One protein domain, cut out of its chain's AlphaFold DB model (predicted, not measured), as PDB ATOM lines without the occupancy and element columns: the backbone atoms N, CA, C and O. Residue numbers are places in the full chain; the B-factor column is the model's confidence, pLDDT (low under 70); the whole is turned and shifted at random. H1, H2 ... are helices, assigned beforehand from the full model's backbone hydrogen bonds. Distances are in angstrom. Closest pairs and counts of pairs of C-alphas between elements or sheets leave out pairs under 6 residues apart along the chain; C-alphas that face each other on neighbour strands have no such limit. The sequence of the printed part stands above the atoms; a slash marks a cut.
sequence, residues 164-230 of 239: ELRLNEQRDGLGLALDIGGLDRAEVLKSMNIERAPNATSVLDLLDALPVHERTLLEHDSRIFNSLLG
ATOM      1  N   GLU A 164      28.098  25.711 -41.938       67.88
ATOM      2  CA  GLU A 164      27.735  25.297 -43.292       67.88
ATOM      3  C   GLU A 164      27.905  23.790 -43.538       67.88
ATOM      4  O   GLU A 164      27.029  23.169 -44.141       67.88
ATOM      5  N   LEU A 165      28.979  23.172 -43.031       67.94
ATOM      6  CA  LEU A 165      29.185  21.720 -43.095       67.94
ATOM      7  C   LEU A 165      28.087  20.986 -42.322       67.94
ATOM      8  O   LEU A 165      27.487  20.045 -42.839       67.94
ATOM      9  N   ARG A 166      27.745  21.487 -41.128       73.31
ATOM     10  CA  ARG A 166      26.678  20.921 -40.292       73.31
ATOM     11  C   ARG A 166      25.306  21.001 -40.961       73.31
ATOM     12  O   ARG A 166      24.565  20.021 -40.955       73.31
ATOM     13  N   LEU A 167      24.971  22.148 -41.550       76.81
ATOM     14  CA  LEU A 167      23.707  22.335 -42.267       76.81
ATOM     15  C   LEU A 167      23.625  21.441 -43.514       76.81
ATOM     16  O   LEU A 167      22.565  20.876 -43.788       76.81
ATOM     17  N   ASN A 168      24.733  21.259 -44.238       75.56
ATOM     18  CA  ASN A 168      24.786  20.370 -45.400       75.56
ATOM     19  C   ASN A 168      24.581  18.898 -45.020       75.56
ATOM     20  O   ASN A 168      23.787  18.213 -45.665       75.56
ATOM     21  N   GLU A 169      25.224  18.415 -43.957       71.38
ATOM     22  CA  GLU A 169      25.027  17.038 -43.485       71.38
ATOM     23  C   GLU A 169      23.590  16.792 -43.015       71.38
ATOM     24  O   GLU A 169      22.983  15.773 -43.349       71.38
ATOM     25  N   GLN A 170      23.007  17.741 -42.280       81.88
ATOM     26  CA  GLN A 170      21.610  17.653 -41.857       81.88
ATOM     27  C   GLN A 170      20.653  17.644 -43.052       81.88
ATOM     28  O   GLN A 170      19.691  16.875 -43.052       81.88
ATOM     29  N   ARG A 171      20.919  18.452 -44.086       82.31
ATOM     30  CA  ARG A 171      20.154  18.445 -45.342       82.31
ATOM     31  C   ARG A 171      20.200  17.087 -46.025       82.31
ATOM     32  O   ARG A 171      19.177  16.617 -46.519       82.31
ATOM     33  N   ASP A 172      21.362  16.456 -46.041       75.69
ATOM     34  CA  ASP A 172      21.536  15.148 -46.662       75.69
ATOM     35  C   ASP A 172      20.841  14.046 -45.842       75.69
ATOM     36  O   ASP A 172      20.150  13.199 -46.412       75.69
ATOM     37  N   GLY A 173      20.929  14.104 -44.507       78.25
ATOM     38  CA  GLY A 173      20.189  13.218 -43.602       78.25
ATOM     39  C   GLY A 173      18.670  13.356 -43.742       78.25
ATOM     40  O   GLY A 173      17.957  12.353 -43.792       78.25
ATOM     41  N   LEU A 174      18.176  14.588 -43.885       83.06
ATOM     42  CA  LEU A 174      16.778  14.865 -44.200       83.06
ATOM     43  C   LEU A 174      16.390  14.278 -45.562       83.06
ATOM     44  O   LEU A 174      15.363  13.617 -45.662       83.06
ATOM     45  N   GLY A 175      17.221  14.469 -46.591       77.81
ATOM     46  CA  GLY A 175      16.994  13.890 -47.915       77.81
ATOM     47  C   GLY A 175      16.826  12.370 -47.864       77.81
ATOM     48  O   GLY A 175      15.874  11.846 -48.431       77.81
ATOM     49  N   LEU A 176      17.684  11.677 -47.111       75.56
ATOM     50  CA  LEU A 176      17.573  10.232 -46.910       75.56
ATOM     51  C   LEU A 176      16.278   9.840 -46.180       75.56
ATOM     52  O   LEU A 176      15.650   8.845 -46.534       75.56
ATOM     53  N   ALA A 177      15.873  10.605 -45.167       77.62
ATOM     54  CA  ALA A 177      14.628  10.354 -44.445       77.62
ATOM     55  C   ALA A 177      13.390  10.524 -45.345       77.62
ATOM     56  O   ALA A 177      12.467   9.715 -45.265       77.62
ATOM     57  N   LEU A 178      13.394  11.530 -46.228       79.56
ATOM     58  CA  LEU A 178      12.341  11.746 -47.226       79.56
ATOM     59  C   LEU A 178      12.291  10.601 -48.244       79.56
ATOM     60  O   LEU A 178      11.209  10.081 -48.512       79.56
ATOM     61  N   ASP A 179      13.456  10.158 -48.731       69.62
ATOM     62  CA  ASP A 179      13.573   9.028 -49.659       69.62
ATOM     63  C   ASP A 179      13.028   7.729 -49.021       69.62
ATOM     64  O   ASP A 179      12.285   6.982 -49.657       69.62
ATOM     65  N   ILE A 180      13.331   7.473 -47.740       73.56
ATOM     66  CA  ILE A 180      12.781   6.332 -46.978       73.56
ATOM     67  C   ILE A 180      11.264   6.464 -46.791       73.56
ATOM     68  O   ILE A 180      10.544   5.468 -46.863       73.56
ATOM     69  N   GLY A 181      10.783   7.681 -46.536       74.12
ATOM     70  CA  GLY A 181       9.365   7.988 -46.353       74.12
ATOM     71  C   GLY A 181       8.544   8.007 -47.645       74.12
ATOM     72  O   GLY A 181       7.330   8.169 -47.569       74.12
ATOM     73  N   GLY A 182       9.174   7.853 -48.816       75.75
ATOM     74  CA  GLY A 182       8.504   7.936 -50.117       75.75
ATOM     75  C   GLY A 182       7.999   9.340 -50.467       75.75
ATOM     76  O   GLY A 182       7.069   9.471 -51.261       75.75
ATOM     77  N   LEU A 183       8.573  10.380 -49.857       77.19
ATOM     78  CA  LEU A 183       8.226  11.779 -50.104       77.19
ATOM     79  C   LEU A 183       9.077  12.357 -51.242       77.19
ATOM     80  O   LEU A 183      10.202  11.912 -51.476       77.19
ATOM     81  N   ASP A 184       8.565  13.380 -51.933       76.12
ATOM     82  CA  ASP A 184       9.326  14.068 -52.979       76.12
ATOM     83  C   ASP A 184      10.434  14.930 -52.357       76.12
ATOM     84  O   ASP A 184      10.257  16.091 -51.976       76.12
ATOM     85  N   ARG A 185      11.624  14.335 -52.263       79.81
ATOM     86  CA  ARG A 185      12.844  14.999 -51.806       79.81
ATOM     87  C   ARG A 185      13.125  16.292 -52.569       79.81
ATOM     88  O   ARG A 185      13.611  17.254 -51.972       79.81
ATOM     89  N   ALA A 186      12.914  16.310 -53.883       75.31
ATOM     90  CA  ALA A 186      13.281  17.454 -54.704       75.31
ATOM     91  C   ALA A 186      12.366  18.642 -54.418       75.31
ATOM     92  O   ALA A 186      12.854  19.769 -54.370       75.31
ATOM     93  N   GLU A 187      11.077  18.397 -54.204       78.31
ATOM     94  CA  GLU A 187      10.113  19.420 -53.802       78.31
ATOM     95  C   GLU A 187      10.472  20.013 -52.431       78.31
ATOM     96  O   GLU A 187      10.683  21.223 -52.317       78.31
ATOM     97  N   VAL A 188      10.659  19.161 -51.418       75.94
ATOM     98  CA  VAL A 188      10.911  19.587 -50.028       75.94
ATOM     99  C   VAL A 188      12.258  20.297 -49.864       75.94
ATOM    100  O   VAL A 188      12.364  21.284 -49.139       75.94
ATOM    101  N   LEU A 189      13.319  19.835 -50.529       79.94
ATOM    102  CA  LEU A 189      14.621  20.505 -50.432       79.94
ATOM    103  C   LEU A 189      14.665  21.816 -51.236       79.94
ATOM    104  O   LEU A 189      15.426  22.715 -50.882       79.94
ATOM    105  N   LYS A 190      13.858  21.957 -52.300       79.38
ATOM    106  CA  LYS A 190      13.750  23.212 -53.068       79.38
ATOM    107  C   LYS A 190      12.925  24.277 -52.353       79.38
ATOM    108  O   LYS A 190      13.142  25.454 -52.619       79.38
ATOM    109  N   SER A 191      12.020  23.892 -51.455       78.69
ATOM    110  CA  SER A 191      11.240  24.835 -50.648       78.69
ATOM    111  C   SER A 191      12.021  25.425 -49.467       78.69
ATOM    112  O   SER A 191      11.447  26.158 -48.667       78.69
ATOM    113  N   MET A 192      13.311  25.102 -49.320       82.00
ATOM    114  CA  MET A 192      14.156  25.675 -48.274       82.00
ATOM    115  C   MET A 192      14.366  27.181 -48.474       82.00
ATOM    116  O   MET A 192      14.769  27.647 -49.539       82.00
ATOM    117  N   ASN A 193      14.166  27.936 -47.403       81.12
ATOM    118  CA  ASN A 193      14.395  29.363 -47.312       81.12
ATOM    119  C   ASN A 193      15.889  29.655 -47.098       81.12
ATOM    120  O   ASN A 193      16.392  29.732 -45.974       81.12
ATOM    121  N   ILE A 194      16.609  29.806 -48.210       77.31
ATOM    122  CA  ILE A 194      18.063  30.033 -48.234       77.31
ATOM    123  C   ILE A 194      18.443  31.352 -47.542       77.31
ATOM    124  O   ILE A 194      19.524  31.449 -46.961       77.31
ATOM    125  N   GLU A 195      17.552  32.345 -47.516       77.94
ATOM    126  CA  GLU A 195      17.804  33.640 -46.867       77.94
ATOM    127  C   GLU A 195      17.992  33.515 -45.345       77.94
ATOM    128  O   GLU A 195      18.600  34.387 -44.721       77.94
ATOM    129  N   ARG A 196      17.543  32.406 -44.735       76.56
ATOM    130  CA  ARG A 196      17.751  32.096 -43.310       76.56
ATOM    131  C   ARG A 196      19.047  31.348 -43.006       76.56
ATOM    132  O   ARG A 196      19.410  31.232 -41.834       76.56
ATOM    133  N   ALA A 197      19.790  30.904 -44.019       74.19
ATOM    134  CA  ALA A 197      21.079  30.227 -43.848       74.19
ATOM    135  C   ALA A 197      22.094  30.984 -42.962       74.19
ATOM    136  O   ALA A 197      22.808  30.323 -42.202       74.19
ATOM    137  N   PRO A 198      22.148  32.335 -42.959       74.31
ATOM    138  CA  PRO A 198      23.016  33.092 -42.061       74.31
ATOM    139  C   PRO A 198      22.723  32.907 -40.566       74.31
ATOM    140  O   PRO A 198      23.609  33.172 -39.757       74.31
ATOM    141  N   ASN A 199      21.519  32.458 -40.196       78.00
ATOM    142  CA  ASN A 199      21.055  32.357 -38.807       78.00
ATOM    143  C   ASN A 199      20.583  30.945 -38.412       78.00
ATOM    144  O   ASN A 199      20.281  30.712 -37.246       78.00
ATOM    145  N   ALA A 200      20.513  30.010 -39.361       73.62
ATOM    146  CA  ALA A 200      20.044  28.652 -39.120       73.62
ATOM    147  C   ALA A 200      21.043  27.839 -38.285       73.62
ATOM    148  O   ALA A 200      22.245  27.811 -38.564       73.62
ATOM    149  N   THR A 201      20.528  27.138 -37.278       75.25
ATOM    150  CA  THR A 201      21.283  26.177 -36.455       75.25
ATOM    151  C   THR A 201      20.993  24.731 -36.857       75.25
ATOM    152  O   THR A 201      21.784  23.828 -36.574       75.25
ATOM    153  N   SER A 202      19.875  24.532 -37.555       76.69
ATOM    154  CA  SER A 202      19.404  23.273 -38.109       76.69
ATOM    155  C   SER A 202      18.938  23.453 -39.554       76.69
ATOM    156  O   SER A 202      18.387  24.495 -39.907       76.69
ATOM    157  N   VAL A 203      19.057  22.418 -40.391       79.81
ATOM    158  CA  VAL A 203      18.435  22.417 -41.726       79.81
ATOM    159  C   VAL A 203      16.909  22.556 -41.651       79.81
ATOM    160  O   VAL A 203      16.281  23.051 -42.582       79.81
ATOM    161  N   LEU A 204      16.302  22.150 -40.531       80.00
ATOM    162  CA  LEU A 204      14.867  22.316 -40.308       80.00
ATOM    163  C   LEU A 204      14.478  23.789 -40.148       80.00
ATOM    164  O   LEU A 204      13.361  24.137 -40.493       80.00
ATOM    165  N   ASP A 205      15.395  24.661 -39.715       77.88
ATOM    166  CA  ASP A 205      15.151  26.109 -39.621       77.88
ATOM    167  C   ASP A 205      15.013  26.754 -41.018       77.88
ATOM    168  O   ASP A 205      14.453  27.846 -41.163       77.88
ATOM    169  N   LEU A 206      15.553  26.081 -42.045       78.94
ATOM    170  CA  LEU A 206      15.482  26.481 -43.451       78.94
ATOM    171  C   LEU A 206      14.210  25.982 -44.124       78.94
ATOM    172  O   LEU A 206      13.754  26.588 -45.083       78.94
ATOM    173  N   LEU A 207      13.630  24.885 -43.652       75.31
ATOM    174  CA  LEU A 207      12.292  24.495 -44.061       75.31
ATOM    175  C   LEU A 207      11.347  25.423 -43.312       75.31
ATOM    176  O   LEU A 207      11.134  25.239 -42.117       75.31
ATOM    177  N   ASP A 208      10.843  26.461 -43.985       64.56
ATOM    178  CA  ASP A 208       9.798  27.306 -43.410       64.56
ATOM    179  C   ASP A 208       8.787  26.416 -42.694       64.56
ATOM    180  O   ASP A 208       8.409  25.375 -43.237       64.56
ATOM    181  N   ALA A 209       8.429  26.793 -41.459       50.06
ATOM    182  CA  ALA A 209       7.462  26.070 -40.655       50.06
ATOM    183  C   ALA A 209       6.273  25.742 -41.554       50.06
ATOM    184  O   ALA A 209       5.482  26.637 -41.854       50.06
ATOM    185  N   LEU A 210       6.181  24.487 -42.018       40.62
ATOM    186  CA  LEU A 210       4.976  23.966 -42.639       40.62
ATOM    187  C   LEU A 210       3.890  24.357 -41.647       40.62
ATOM    188  O   LEU A 210       3.954  23.880 -40.507       40.62
ATOM    189  N   PRO A 211       2.975  25.283 -41.988       41.00
ATOM    190  CA  PRO A 211       1.945  25.674 -41.059       41.00
ATOM    191  C   PRO A 211       1.179  24.394 -40.790       41.00
ATOM    192  O   PRO A 211       0.580  23.831 -41.702       41.00
ATOM    193  N   VAL A 212       1.364  23.890 -39.572       46.72
ATOM    194  CA  VAL A 212       0.628  22.840 -38.883       46.72
ATOM    195  C   VAL A 212      -0.440  22.220 -39.792       46.72
ATOM    196  O   VAL A 212      -1.549  22.745 -39.901       46.72
ATOM    197  N   HIS A 213      -0.085  21.099 -40.439       51.88
ATOM    198  CA  HIS A 213      -0.987  20.270 -41.257       51.88
ATOM    199  C   HIS A 213      -2.316  19.970 -40.538       51.88
ATOM    200  O   HIS A 213      -3.327  19.709 -41.178       51.88
ATOM    201  N   GLU A 214      -2.336  20.061 -39.208       51.19
ATOM    202  CA  GLU A 214      -3.521  19.938 -38.365       51.19
ATOM    203  C   GLU A 214      -4.605  20.976 -38.689       51.19
ATOM    204  O   GLU A 214      -5.776  20.620 -38.745       51.19
ATOM    205  N   ARG A 215      -4.265  22.241 -38.981       51.03
ATOM    206  CA  ARG A 215      -5.283  23.265 -39.289       51.03
ATOM    207  C   ARG A 215      -5.911  23.031 -40.663       51.03
ATOM    208  O   ARG A 215      -7.114  23.200 -40.822       51.03
ATOM    209  N   THR A 216      -5.118  22.569 -41.627       55.81
ATOM    210  CA  THR A 216      -5.585  22.216 -42.974       55.81
ATOM    211  C   THR A 216      -6.419  20.932 -42.967       55.81
ATOM    212  O   THR A 216      -7.432  20.870 -43.661       55.81
ATOM    213  N   LEU A 217      -6.048  19.943 -42.143       60.34
ATOM    214  CA  LEU A 217      -6.842  18.731 -41.907       60.34
ATOM    215  C   LEU A 217      -8.160  19.055 -41.189       60.34
ATOM    216  O   LEU A 217      -9.208  18.594 -41.619       60.34
ATOM    217  N   LEU A 218      -8.146  19.931 -40.179       65.75
ATOM    218  CA  LEU A 218      -9.359  20.387 -39.489       65.75
ATOM    219  C   LEU A 218     -10.285  21.205 -40.398       65.75
ATOM    220  O   LEU A 218     -11.503  21.084 -40.305       65.75
ATOM    221  N   GLU A 219      -9.743  22.035 -41.291       66.25
ATOM    222  CA  GLU A 219     -10.541  22.772 -42.277       66.25
ATOM    223  C   GLU A 219     -11.125  21.850 -43.353       66.25
ATOM    224  O   GLU A 219     -12.272  22.037 -43.764       66.25
ATOM    225  N   HIS A 220     -10.359  20.852 -43.795       68.38
ATOM    226  CA  HIS A 220     -10.832  19.807 -44.698       68.38
ATOM    227  C   HIS A 220     -11.965  18.997 -44.057       68.38
ATOM    228  O   HIS A 220     -13.042  18.873 -44.645       68.38
ATOM    229  N   ASP A 221     -11.772  18.541 -42.822       69.56
ATOM    230  CA  ASP A 221     -12.773  17.784 -42.075       69.56
ATOM    231  C   ASP A 221     -14.006  18.643 -41.780       69.56
ATOM    232  O   ASP A 221     -15.126  18.188 -41.983       69.56
ATOM    233  N   SER A 222     -13.834  19.917 -41.418       71.94
ATOM    234  CA  SER A 222     -14.937  20.875 -41.243       71.94
ATOM    235  C   SER A 222     -15.764  21.051 -42.522       71.94
ATOM    236  O   SER A 222     -16.995  21.052 -42.471       71.94
ATOM    237  N   ARG A 223     -15.127  21.124 -43.700       70.88
ATOM    238  CA  ARG A 223     -15.841  21.179 -44.991       70.88
ATOM    239  C   ARG A 223     -16.602  19.887 -45.285       70.88
ATOM    240  O   ARG A 223     -17.721  19.960 -45.787       70.88
ATOM    241  N   ILE A 224     -16.033  18.728 -44.954       73.31
ATOM    242  CA  ILE A 224     -16.706  17.430 -45.093       73.31
ATOM    243  C   ILE A 224     -17.888  17.326 -44.124       73.31
ATOM    244  O   ILE A 224     -18.978  16.935 -44.534       73.31
ATOM    245  N   PHE A 225     -17.725  17.732 -42.863       71.81
ATOM    246  CA  PHE A 225     -18.812  17.738 -41.886       71.81
ATOM    247  C   PHE A 225     -19.938  18.690 -42.293       71.81
ATOM    248  O   PHE A 225     -21.103  18.307 -42.218       71.81
ATOM    249  N   ASN A 226     -19.614  19.881 -42.798       71.81
ATOM    250  CA  ASN A 226     -20.614  20.826 -43.295       71.81
ATOM    251  C   ASN A 226     -21.344  20.302 -44.542       71.81
ATOM    252  O   ASN A 226     -22.543  20.545 -44.686       71.81
ATOM    253  N   SER A 227     -20.669  19.548 -45.419       68.62
ATOM    254  CA  SER A 227     -21.321  18.946 -46.592       68.62
ATOM    255  C   SER A 227     -22.190  17.733 -46.235       68.62
ATOM    256  O   SER A 227     -23.244  17.545 -46.839       68.62
ATOM    257  N   LEU A 228     -21.795  16.947 -45.227       69.31
ATOM    258  CA  LEU A 228     -22.529  15.761 -44.770       69.31
ATOM    259  C   LEU A 228     -23.717  16.094 -43.859       69.31
ATOM    260  O   LEU A 228     -24.727  15.393 -43.896       69.31
ATOM    261  N   LEU A 229     -23.607  17.131 -43.025       71.19
ATOM    262  CA  LEU A 229     -24.628  17.482 -42.030       71.19
ATOM    263  C   LEU A 229     -25.601  18.566 -42.515       71.19
ATOM    264  O   LEU A 229     -26.668  18.729 -41.914       71.19
ATOM    265  N   GLY A 230     -25.266  19.263 -43.607       60.59
ATOM    266  CA  GLY A 230     -25.992  20.433 -44.094       60.59
ATOM    267  C   GLY A 230     -25.928  21.607 -43.110       60.59
ATOM    268  O   GLY A 230     -25.665  21.436 -41.919       60.59
TER     269      GLY A 230
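Overview. This is residues 164 to 230 of the 239 residues of an uncharacterized protein of Acidovorax avenae (strain ATCC 19860 / DSM 7227 / CCUG 15838 / JCM 20985 / LMG 2117 / NCPPB 1011) (UniProt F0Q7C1). A small compact body, made of the helical hairpin H1 and H2 and a looped stretch that folds back toward the first part of H1, has one long arm that sticks out of it. The arm is residues 209 to 230, of which 213 to 229 belong to the helix H3, and it makes much of the length. The printed part has 67 residues, with three named helices in the order H1, H2, H3 and no named strand; the class is all helix. The whole is only just extended, close to loose, with a radius of gyration of the C-alphas of 16.5 A, and spans 55 by 27 by 15 A.

Arrangement. H1, residues 164 to 180, touches H2, residues 185 to 190. Their closest C-alphas, those of Leu 178 and Arg 185, are 5.6 A apart. They form a hairpin and run opposite ways at a tilt of 37 degrees, only just steep. H3, residues 213 to 229, is apart from H1 and from H2. In H1, H2 and H3, every O i to N i+4 pair is within hydrogen-bond range.

Along the chain. H1 begins at C-alpha 164, (27.735, 25.297, -43.292), and is 24.4 A long from first to last C-alpha. H2 measures 8.4 A in the same way. H3 measures 23.8 A, from C-alpha 213 at (-0.987, 20.270, -41.257) to C-alpha 229 at (-24.628, 17.482, -42.030).

Size, cuts and confidence. The C-alphas of Leu 165 and Gly 230, the two farthest apart, are 55.2 A apart. Without residues 209 to 230, which stand free, the body has 45 residues and spans 30 by 18 by 11 A. The link from H1 to H2 is tight, and that from H2 to H3 is long, with 22 residues. The printed part has no cut. Its mean pLDDT is 71.5, and 20 residues are under 70, among them residues 208 to 221.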